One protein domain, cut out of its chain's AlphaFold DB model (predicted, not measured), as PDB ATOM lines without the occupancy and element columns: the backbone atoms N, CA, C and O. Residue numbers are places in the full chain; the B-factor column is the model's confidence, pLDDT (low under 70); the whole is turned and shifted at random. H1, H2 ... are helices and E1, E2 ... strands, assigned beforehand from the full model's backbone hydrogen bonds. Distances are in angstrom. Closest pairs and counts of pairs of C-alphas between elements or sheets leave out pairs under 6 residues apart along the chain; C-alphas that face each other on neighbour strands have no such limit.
ATOM      1  N   THR A  42      50.111   5.059  46.012       89.81
ATOM      2  CA  THR A  42      51.038   5.332  44.903       89.81
ATOM      3  C   THR A  42      51.808   6.620  45.166       89.81
ATOM      4  O   THR A  42      51.312   7.518  45.856       89.81
ATOM      5  N   GLY A  43      53.000   6.740  44.577       86.12
ATOM      6  CA  GLY A  43      53.691   8.029  44.476       86.12
ATOM      7  C   GLY A  43      52.933   9.022  43.581       86.12
ATOM      8  O   GLY A  43      51.865   8.703  43.047       86.12
ATOM      9  N   LEU A  44      53.494  10.225  43.398       85.88
ATOM     10  CA  LEU A  44      52.969  11.212  42.452       85.88
ATOM     11  C   LEU A  44      52.936  10.615  41.040       85.88
ATOM     12  O   LEU A  44      53.975  10.294  40.468       85.88
ATOM     13  N   CYS A  45      51.738  10.479  40.481       86.19
ATOM     14  CA  CYS A  45      51.543   9.896  39.161       86.19
ATOM     15  C   CYS A  45      50.293  10.433  38.468       86.19
ATOM     16  O   CYS A  45      49.393  10.981  39.110       86.19
ATOM     17  N   ARG A  46      50.206  10.222  37.149       87.38
ATOM     18  CA  ARG A  46      48.948  10.378  36.402       87.38
ATOM     19  C   ARG A  46      48.046   9.187  36.697       87.38
ATOM     20  O   ARG A  46      48.439   8.049  36.451       87.38
ATOM     21  N   TRP A  47      46.845   9.445  37.203       90.00
ATOM     22  CA  TRP A  47      45.914   8.367  37.512       90.00
ATOM     23  C   TRP A  47      45.326   7.795  36.220       90.00
ATOM     24  O   TRP A  47      44.925   8.575  35.351       90.00
ATOM     25  N   PRO A  48      45.234   6.461  36.090       84.25
ATOM     26  CA  PRO A  48      44.530   5.860  34.968       84.25
ATOM     27  C   PRO A  48      43.067   6.324  34.972       84.25
ATOM     28  O   PRO A  48      42.497   6.597  36.034       84.25
ATOM     29  N   ASP A  49      42.492   6.458  33.779       84.50
ATOM     30  CA  ASP A  49      41.066   6.742  33.558       84.50
ATOM     31  C   ASP A  49      40.570   8.112  34.052       84.50
ATOM     32  O   ASP A  49      39.367   8.367  34.114       84.50
ATOM     33  N   THR A  50      41.476   9.033  34.403       87.06
ATOM     34  CA  THR A  50      41.104  10.387  34.834       87.06
ATOM     35  C   THR A  50      42.096  11.441  34.344       87.06
ATOM     36  O   THR A  50      43.247  11.153  34.020       87.06
ATOM     37  N   ALA A  51      41.675  12.705  34.348       85.62
ATOM     38  CA  ALA A  51      42.563  13.849  34.135       85.62
ATOM     39  C   ALA A  51      43.269  14.318  35.429       85.62
ATOM     40  O   ALA A  51      43.821  15.420  35.462       85.62
ATOM     41  N   LEU A  52      43.255  13.490  36.482       88.44
ATOM     42  CA  LEU A  52      43.862  13.786  37.776       88.44
ATOM     43  C   LEU A  52      45.302  13.260  37.867       88.44
ATOM     44  O   LEU A  52      45.657  12.229  37.287       88.44
ATOM     45  N   CYS A  53      46.128  13.955  38.641       89.88
ATOM     46  CA  CYS A  53      47.433  13.484  39.086       89.88
ATOM     47  C   CYS A  53      47.648  13.778  40.576       89.88
ATOM     48  O   CYS A  53      47.053  14.693  41.140       89.88
ATOM     49  N   GLY A  54      48.471  12.960  41.226       88.56
ATOM     50  CA  GLY A  54      48.714  13.021  42.669       88.56
ATOM     51  C   GLY A  54      49.086  11.655  43.235       88.56
ATOM     52  O   GLY A  54      49.082  10.657  42.511       88.56
ATOM     53  N   GLY A  55      49.377  11.591  44.533       89.12
ATOM     54  CA  GLY A  55      49.451  10.312  45.244       89.12
ATOM     55  C   GLY A  55      48.052   9.718  45.427       89.12
ATOM     56  O   GLY A  55      47.131  10.435  45.824       89.12
ATOM     57  N   ARG A  56      47.877   8.424  45.133       90.12
ATOM     58  CA  ARG A  56      46.583   7.730  45.234       90.12
ATOM     59  C   ARG A  56      46.551   6.807  46.442       90.12
ATOM     60  O   ARG A  56      47.453   5.993  46.612       90.12
ATOM     61  N   ASP A  57      45.494   6.889  47.239       89.69
ATOM     62  CA  ASP A  57      45.179   5.904  48.272       89.69
ATOM     63  C   ASP A  57      44.773   4.576  47.624       89.69
ATOM     64  O   ASP A  57      43.777   4.515  46.900       89.69
ATOM     65  N   LEU A  58      45.533   3.512  47.884       89.25
ATOM     66  CA  LEU A  58      45.231   2.176  47.368       89.25
ATOM     67  C   LEU A  58      44.231   1.419  48.251       89.25
ATOM     68  O   LEU A  58      43.734   0.379  47.835       89.25
ATOM     69  N   VAL A  59      43.915   1.937  49.445       88.31
ATOM     70  CA  VAL A  59      42.980   1.303  50.384       88.31
ATOM     71  C   VAL A  59      41.556   1.817  50.181       88.31
ATOM     72  O   VAL A  59      40.654   1.020  49.948       88.31
ATOM     73  N   ALA A  60      41.334   3.135  50.261       86.69
ATOM     74  CA  ALA A  60      39.990   3.720  50.130       86.69
ATOM     75  C   ALA A  60      39.788   4.556  48.853       86.69
ATOM     76  O   ALA A  60      38.723   5.149  48.675       86.69
ATOM     77  N   GLY A  61      40.788   4.625  47.969       88.25
ATOM     78  CA  GLY A  61      40.740   5.475  46.782       88.25
ATOM     79  C   GLY A  61      40.832   6.976  47.090       88.25
ATOM     80  O   GLY A  61      40.742   7.427  48.232       88.25
ATOM     81  N   GLY A  62      41.004   7.774  46.036       89.50
ATOM     82  CA  GLY A  62      41.230   9.215  46.161       89.50
ATOM     83  C   GLY A  62      42.668   9.558  46.558       89.50
ATOM     84  O   GLY A  62      43.575   8.759  46.341       89.50
ATOM     85  N   GLY A  63      42.893  10.760  47.090       89.38
ATOM     86  CA  GLY A  63      44.227  11.233  47.475       89.38
ATOM     87  C   GLY A  63      44.170  12.432  48.419       89.38
ATOM     88  O   GLY A  63      43.119  13.044  48.569       89.38
ATOM     89  N   TRP A  64      45.287  12.761  49.070       87.50
ATOM     90  CA  TRP A  64      45.358  13.888  50.022       87.50
ATOM     91  C   TRP A  64      45.777  15.207  49.379       87.50
ATOM     92  O   TRP A  64      45.412  16.251  49.900       87.50
ATOM     93  N   LEU A  65      46.494  15.145  48.256       87.94
ATOM     94  CA  LEU A  65      46.832  16.267  47.387       87.94
ATOM     95  C   LEU A  65      46.654  15.789  45.947       87.94
ATOM     96  O   LEU A  65      47.313  14.837  45.518       87.94
ATOM     97  N   VAL A  66      45.729  16.414  45.227       88.88
ATOM     98  CA  VAL A  66      45.359  16.030  43.865       88.88
ATOM     99  C   VAL A  66      45.284  17.275  42.997       88.88
ATOM    100  O   VAL A  66      44.787  18.317  43.417       88.88
ATOM    101  N   MET A  67      45.757  17.146  41.765       86.69
ATOM    102  CA  MET A  67      45.724  18.178  40.739       86.69
ATOM    103  C   MET A  67      44.968  17.679  39.511       86.69
ATOM    104  O   MET A  67      44.936  16.483  39.225       86.69
ATOM    105  N   HIS A  68      44.388  18.602  38.756       85.88
ATOM    106  CA  HIS A  68      43.798  18.367  37.448       85.88
ATOM    107  C   HIS A  68      44.644  19.029  36.364       85.88
ATOM    108  O   HIS A  68      45.194  20.109  36.568       85.88
ATOM    109  N   ARG A  69      44.678  18.438  35.164       75.06
ATOM    110  CA  ARG A  69      45.392  19.014  34.003       75.06
ATOM    111  C   ARG A  69      44.921  20.414  33.589       75.06
ATOM    112  O   ARG A  69      45.633  21.086  32.863       75.06
ATOM    113  N   ALA A  70      43.741  20.831  34.037       73.00
ATOM    114  CA  ALA A  70      43.196  22.171  33.800       73.00
ATOM    115  C   ALA A  70      43.650  23.206  34.852       73.00
ATOM    116  O   ALA A  70      43.015  24.240  34.993       73.00
ATOM    117  N   GLY A  71      44.686  22.913  35.644       70.69
ATOM    118  CA  GLY A  71      45.270  23.871  36.589       70.69
ATOM    119  C   GLY A  71      44.578  23.962  37.954       70.69
ATOM    120  O   GLY A  71      44.988  24.769  38.777       70.69
ATOM    121  N   ALA A  72      43.571  23.127  38.232       79.62
ATOM    122  CA  ALA A  72      42.948  23.052  39.556       79.62
ATOM    123  C   ALA A  72      43.722  22.104  40.485       79.62
ATOM    124  O   ALA A  72      44.122  21.016  40.069       79.62
ATOM    125  N   LEU A  73      43.868  22.472  41.758       84.31
ATOM    126  CA  LEU A  73      44.455  21.628  42.798       84.31
ATOM    127  C   LEU A  73      43.590  21.662  44.057       84.31
ATOM    128  O   LEU A  73      42.992  22.684  44.378       84.31
ATOM    129  N   ALA A  74      43.529  20.549  44.778       86.81
ATOM    130  CA  ALA A  74      42.912  20.507  46.092       86.81
ATOM    131  C   ALA A  74      43.694  19.587  47.011       86.81
ATOM    132  O   ALA A  74      44.375  18.647  46.591       86.81
ATOM    133  N   THR A  75      43.563  19.876  48.293       85.75
ATOM    134  CA  THR A  75      44.289  19.202  49.349       85.75
ATOM    135  C   THR A  75      43.471  19.265  50.632       85.75
ATOM    136  O   THR A  75      42.627  20.149  50.779       85.75
ATOM    137  N   LEU A  76      43.670  18.315  51.543       80.69
ATOM    138  CA  LEU A  76      42.914  18.249  52.796       80.69
ATOM    139  C   LEU A  76      43.842  18.285  54.007       80.69
ATOM    140  O   LEU A  76      44.710  17.428  54.162       80.69
ATOM    141  N   THR A  77      43.633  19.273  54.878       74.69
ATOM    142  CA  THR A  77      44.261  19.352  56.201       74.69
ATOM    143  C   THR A  77      43.372  18.657  57.231       74.69
ATOM    144  O   THR A  77      42.143  18.720  57.170       74.69
ATOM    145  N   ASN A  78      43.977  17.964  58.195       72.75
ATOM    146  CA  ASN A  78      43.216  17.361  59.286       72.75
ATOM    147  C   ASN A  78      42.980  18.377  60.401       72.75
ATOM    148  O   ASN A  78      43.926  18.898  60.989       72.75
ATOM    149  N   VAL A  79      41.714  18.564  60.770       68.31
ATOM    150  CA  VAL A  79      41.336  19.205  62.031       68.31
ATOM    151  C   VAL A  79      41.068  18.104  63.053       68.31
ATOM    152  O   VAL A  79      40.108  17.343  62.930       68.31
ATOM    153  N   SER A  92      35.415   8.494  51.841       84.81
ATOM    154  CA  SER A  92      36.766   8.684  52.356       84.81
ATOM    155  C   SER A  92      37.194  10.151  52.237       84.81
ATOM    156  O   SER A  92      36.770  10.886  51.341       84.81
ATOM    157  N   ARG A  93      38.103  10.589  53.115       83.19
ATOM    158  CA  ARG A  93      38.719  11.926  53.009       83.19
ATOM    159  C   ARG A  93      39.416  12.136  51.663       83.19
ATOM    160  O   ARG A  93      39.351  13.224  51.105       83.19
ATOM    161  N   GLY A  94      40.036  11.087  51.121       86.38
ATOM    162  CA  GLY A  94      40.667  11.145  49.805       86.38
ATOM    163  C   GLY A  94      39.661  11.381  48.676       86.38
ATOM    164  O   GLY A  94      39.968  12.079  47.709       86.38
ATOM    165  N   GLN A  95      38.445  10.839  48.797       89.00
ATOM    166  CA  GLN A  95      37.368  11.085  47.837       89.00
ATOM    167  C   GLN A  95      36.873  12.537  47.892       89.00
ATOM    168  O   GLN A  95      36.636  13.118  46.831       89.00
ATOM    169  N   LEU A  96      36.803  13.154  49.079       86.88
ATOM    170  CA  LEU A  96      36.463  14.580  49.222       86.88
ATOM    171  C   LEU A  96      37.403  15.475  48.408       86.88
ATOM    172  O   LEU A  96      36.938  16.335  47.666       86.88
ATOM    173  N   VAL A  97      38.714  15.228  48.481       89.00
ATOM    174  CA  VAL A  97      39.715  15.984  47.711       89.00
ATOM    175  C   VAL A  97      39.471  15.843  46.211       89.00
ATOM    176  O   VAL A  97      39.434  16.836  45.488       89.00
ATOM    177  N   THR A  98      39.243  14.621  45.721       89.81
ATOM    178  CA  THR A  98      38.985  14.409  44.287       89.81
ATOM    179  C   THR A  98      37.692  15.060  43.808       89.81
ATOM    180  O   THR A  98      37.648  15.563  42.685       89.81
ATOM    181  N   ALA A  99      36.651  15.072  44.645       87.12
ATOM    182  CA  ALA A  99      35.398  15.749  44.346       87.12
ATOM    183  C   ALA A  99      35.604  17.268  44.283       87.12
ATOM    184  O   ALA A  99      35.176  17.888  43.313       87.12
ATOM    185  N   ALA A 100      36.341  17.839  45.241       84.06
ATOM    186  CA  ALA A 100      36.662  19.263  45.275       84.06
ATOM    187  C   ALA A 100      37.428  19.713  44.021       84.06
ATOM    188  O   ALA A 100      37.038  20.695  43.400       84.06
ATOM    189  N   VAL A 101      38.452  18.966  43.580       84.06
ATOM    190  CA  VAL A 101      39.175  19.288  42.332       84.06
ATOM    191  C   VAL A 101      38.240  19.272  41.124       84.06
ATOM    192  O   VAL A 101      38.273  20.181  40.299       84.06
ATOM    193  N   ARG A 102      37.399  18.241  40.993       84.50
ATOM    194  CA  ARG A 102      36.464  18.125  39.862       84.50
ATOM    195  C   ARG A 102      35.449  19.264  39.854       84.50
ATOM    196  O   ARG A 102      35.164  19.813  38.794       84.50
ATOM    197  N   GLN A 103      34.940  19.627  41.027       79.00
ATOM    198  CA  GLN A 103      34.027  20.750  41.189       79.00
ATOM    199  C   GLN A 103      34.710  22.082  40.862       79.00
ATOM    200  O   GLN A 103      34.110  22.906  40.183       79.00
ATOM    201  N   ALA A 104      35.965  22.269  41.276       75.88
ATOM    202  CA  ALA A 104      36.745  23.463  40.960       75.88
ATOM    203  C   ALA A 104      36.968  23.638  39.450       75.88
ATOM    204  O   ALA A 104      36.915  24.749  38.939       75.88
ATOM    205  N   VAL A 105      37.167  22.539  38.716       75.69
ATOM    206  CA  VAL A 105      37.249  22.569  37.246       75.69
ATOM    207  C   VAL A 105      35.892  22.889  36.619       75.69
ATOM    208  O   VAL A 105      35.825  23.688  35.693       75.69
ATOM    209  N   ALA A 106      34.813  22.271  37.109       75.94
ATOM    210  CA  ALA A 106      33.465  22.499  36.584       75.94
ATOM    211  C   ALA A 106      32.963  23.931  36.833       75.94
ATOM    212  O   ALA A 106      32.235  24.477  36.012       75.94
ATOM    213  N   ASN A 107      33.383  24.531  37.948       67.56
ATOM    214  CA  ASN A 107      32.993  25.869  38.382       67.56
ATOM    215  C   ASN A 107      34.144  26.872  38.248       67.56
ATOM    216  O   ASN A 107      34.196  27.828  39.023       67.56
ATOM    217  N   ALA A 108      35.091  26.624  37.336       65.69
ATOM    218  CA  ALA A 108      36.261  27.476  37.175       65.69
ATOM    219  C   ALA A 108      35.814  28.934  37.021       65.69
ATOM    220  O   ALA A 108      34.990  29.264  36.162       65.69
ATOM    221  N   SER A 109      36.319  29.784  37.909       60.22
ATOM    222  CA  SER A 109      35.958  31.191  37.920       60.22
ATOM    223  C   SER A 109      36.549  31.866  36.688       60.22
ATOM    224  O   SER A 109      37.689  31.596  36.310       60.22
ATOM    225  N   THR A 110      35.794  32.775  36.076       61.47
ATOM    226  CA  THR A 110      36.318  33.669  35.034       61.47
ATOM    227  C   THR A 110      37.171  34.798  35.616       61.47
ATOM    228  O   THR A 110      37.763  35.560  34.856       61.47
ATOM    229  N   LEU A 111      37.206  34.940  36.946       57.50
ATOM    230  CA  LEU A 111      37.976  35.966  37.641       57.50
ATOM    231  C   LEU A 111      39.480  35.693  37.545       57.50
ATOM    232  O   LEU A 111      39.937  34.543  37.606       57.50
ATOM    233  N   SER A 112      40.258  36.773  37.461       57.97
ATOM    234  CA  SER A 112      41.697  36.688  37.692       57.97
ATOM    235  C   SER A 112      41.970  36.250  39.139       57.97
ATOM    236  O   SER A 112      41.107  36.365  40.010       57.97
ATOM    237  N   LEU A 113      43.168  35.731  39.427       52.03
ATOM    238  CA  LEU A 113      43.534  35.344  40.797       52.03
ATOM    239  C   LEU A 113      43.452  36.531  41.777       52.03
ATOM    240  O   LEU A 113      43.051  36.336  42.921       52.03
ATOM    241  N   GLY A 114      43.804  37.741  41.324       52.12
ATOM    242  CA  GLY A 114      43.709  38.966  42.123       52.12
ATOM    243  C   GLY A 114      42.265  39.281  42.507       52.12
ATOM    244  O   GLY A 114      41.957  39.351  43.693       52.12
ATOM    245  N   ASP A 115      41.369  39.333  41.519       59.44
ATOM    246  CA  ASP A 115      39.938  39.595  41.746       59.44
ATOM    247  C   ASP A 115      39.295  38.501  42.615       59.44
ATOM    248  O   ASP A 115      38.417  38.758  43.436       59.44
ATOM    249  N   TRP A 116      39.754  37.257  42.457       64.25
ATOM    250  CA  TRP A 116      39.300  36.138  43.273       64.25
ATOM    251  C   TRP A 116      39.717  36.282  44.745       64.25
ATOM    252  O   TRP A 116      38.905  36.032  45.636       64.25
ATOM    253  N   LEU A 117      40.961  36.694  45.017       52.75
ATOM    254  CA  LEU A 117      41.461  36.923  46.378       52.75
ATOM    255  C   LEU A 117      40.781  38.123  47.044       52.75
ATOM    256  O   LEU A 117      40.454  38.050  48.228       52.75
ATOM    257  N   GLU A 118      40.537  39.198  46.294       63.66
ATOM    258  CA  GLU A 118      39.795  40.362  46.784       63.66
ATOM    259  C   GLU A 118      38.368  39.975  47.185       63.66
ATOM    260  O   GLU A 118      37.972  40.232  48.326       63.66
ATOM    261  N   ALA A 119      37.644  39.257  46.321       61.66
ATOM    262  CA  ALA A 119      36.303  38.757  46.618       61.66
ATOM    263  C   ALA A 119      36.287  37.831  47.853       61.66
ATOM    264  O   ALA A 119      35.446  37.979  48.743       61.66
ATOM    265  N   LEU A 120      37.268  36.927  47.976       56.12
ATOM    266  CA  LEU A 120      37.410  36.071  49.157       56.12
ATOM    267  C   LEU A 120      37.649  36.902  50.432       56.12
ATOM    268  O   LEU A 120      37.039  36.638  51.469       56.12
ATOM    269  N   SER A 121      38.522  37.913  50.365       57.69
ATOM    270  CA  SER A 121      38.837  38.792  51.500       57.69
ATOM    271  C   SER A 121      37.652  39.663  51.930       57.69
ATOM    272  O   SER A 121      37.518  39.980  53.112       57.69
ATOM    273  N   ALA A 122      36.754  39.978  50.993       71.50
ATOM    274  CA  ALA A 122      35.498  40.675  51.236       71.50
ATOM    275  C   ALA A 122      34.405  39.766  51.839       71.50
ATOM    276  O   ALA A 122      33.318  40.239  52.169       71.50
ATOM    277  N   GLY A 123      34.688  38.470  52.024       55.28
ATOM    278  CA  GLY A 123      33.746  37.493  52.572       55.28
ATOM    279  C   GLY A 123      32.757  36.947  51.544       55.28
ATOM    280  O   GLY A 123      31.756  36.332  51.921       55.28
ATOM    281  N   GLU A 124      33.013  37.153  50.253       66.81
ATOM    282  CA  GLU A 124      32.174  36.611  49.194       66.81
ATOM    283  C   GLU A 124      32.398  35.103  49.036       66.81
ATOM    284  O   GLU A 124      33.508  34.577  49.159       66.81
ATOM    285  N   THR A 125      31.322  34.373  48.731       52.56
ATOM    286  CA  THR A 125      31.432  32.961  48.356       52.56
ATOM    287  C   THR A 125      31.832  32.876  46.888       52.56
ATOM    288  O   THR A 125      30.982  32.845  45.999       52.56
ATOM    289  N   VAL A 126      33.136  32.853  46.634       57.44
ATOM    290  CA  VAL A 126      33.700  32.748  45.284       57.44
ATOM    291  C   VAL A 126      33.937  31.279  44.937       57.44
ATOM    292  O   VAL A 126      34.501  30.528  45.737       57.44
ATOM    293  N   ALA A 127      33.532  30.842  43.740       55.28
ATOM    294  CA  ALA A 127      33.858  29.498  43.271       55.28
ATOM    295  C   ALA A 127      35.386  29.332  43.226       55.28
ATOM    296  O   ALA A 127      36.096  30.129  42.608       55.28
ATOM    297  N   CYS A 128      35.912  28.335  43.936       43.81
ATOM    298  CA  CYS A 128      37.337  28.046  43.944       43.81
ATOM    299  C   CYS A 128      37.711  27.347  42.633       43.81
ATOM    300  O   CYS A 128      37.187  26.285  42.316       43.81
ATOM    301  N   GLY A 129      38.606  27.948  41.856       50.47
ATOM    302  CA  GLY A 129      39.062  27.362  40.602       50.47
ATOM    303  C   GLY A 129      39.662  28.414  39.694       50.47
ATOM    304  O   GLY A 129      39.014  28.838  38.744       50.47
ATOM    305  N   HIS A 130      40.887  28.846  39.986       44.81
ATOM    306  CA  HIS A 130      41.680  29.550  38.990       44.81
ATOM    307  C   HIS A 130      42.413  28.493  38.161       44.81
ATOM    308  O   HIS A 130      43.319  27.817  38.653       44.81
ATOM    309  N   ALA A 131      41.967  28.290  36.923       44.34
ATOM    310  CA  ALA A 131      42.660  27.434  35.974       44.34
ATOM    311  C   ALA A 131      43.927  28.162  35.514       44.34
ATOM    312  O   ALA A 131      43.875  29.017  34.634       44.34
ATOM    313  N   VAL A 132      45.074  27.849  36.119       44.41
ATOM    314  CA  VAL A 132      46.352  28.318  35.579       44.41
ATOM    315  C   VAL A 132      46.561  27.604  34.246       44.41
ATOM    316  O   VAL A 132      46.648  26.375  34.208       44.41
ATOM    317  N   ALA A 133      46.609  28.365  33.150       39.44
ATOM    318  CA  ALA A 133      47.025  27.845  31.857       39.44
ATOM    319  C   ALA A 133      48.462  27.329  32.001       39.44
ATOM    320  O   ALA A 133      49.402  28.103  32.157       39.44
ATOM    321  N   THR A 134      48.627  26.010  32.030       39.97
ATOM    322  CA  THR A 134      49.949  25.390  32.074       39.97
ATOM    323  C   THR A 134      50.453  25.200  30.651       39.97
ATOM    324  O   THR A 134      49.757  24.572  29.848       39.97
ATOM    325  N   ASP A 135      51.677  25.646  30.366       41.47
ATOM    326  CA  ASP A 135      52.458  25.084  29.261       41.47
ATOM    327  C   ASP A 135      52.505  23.559  29.402       41.47
ATOM    328  O   ASP A 135      52.438  23.030  30.518       41.47
ATOM    329  N   ALA A 136      52.577  22.841  28.276       42.75
ATOM    330  CA  ALA A 136      52.534  21.381  28.250       42.75
ATOM    331  C   ALA A 136      53.515  20.792  29.289       42.75
ATOM    332  O   ALA A 136      54.730  20.905  29.113       42.75
TER     333      ALA A 136
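AT A GLANCE: This is residues 42 to 79 and 92 to 136 of the 161 residues of an uncharacterized protein of Cobetia sp. ICG0124 (UniProt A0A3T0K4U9). With little regular structure, this is a small meander, E1 E2 E3, each strand the antiparallel neighbour of the one before, with H1 over one face in two layers. H2 lies apart at one end. The 83 printed residues, 33 in named elements, run E1 E2 E3 H1 H2, mixed in class; compact, radius of gyration of the C-alphas 13.6 A, flat, spanning 40 by 36 by 17 A.

HOW THE PARTS SIT: E1, residues 52 to 54, and E2, residues 65 to 68, form a hairpin; N 53 and O 67, 2.9 A apart, are within hydrogen-bond range. E2 and E3, residues 73 to 75, form another, with N 66 and O 74 at 2.9 A. H1, residues 93 to 106, is on the sheet at a height of 7.1 A; its closest C-alphas to E3 are Val 101 and Ala 74, 5.4 A. H2, residues 113 to 121, is apart from H1 and the strands. In both helices every O i to N i+4 pair is within range.

IN THESE COORDINATES: E1 begins at C-alpha 52 (43.862, 13.786, 37.776). H1 is 20.2 A long; H2, 12.2 A, ends at C-alpha 121 (38.837, 38.792, 51.500).

THE WHOLE: Residues 80 to 91 are not printed, a gap of 15.0 A between C-alphas 79 and 92. pLDDT is under 70 at 79, 107 to 121 and 123 to 136.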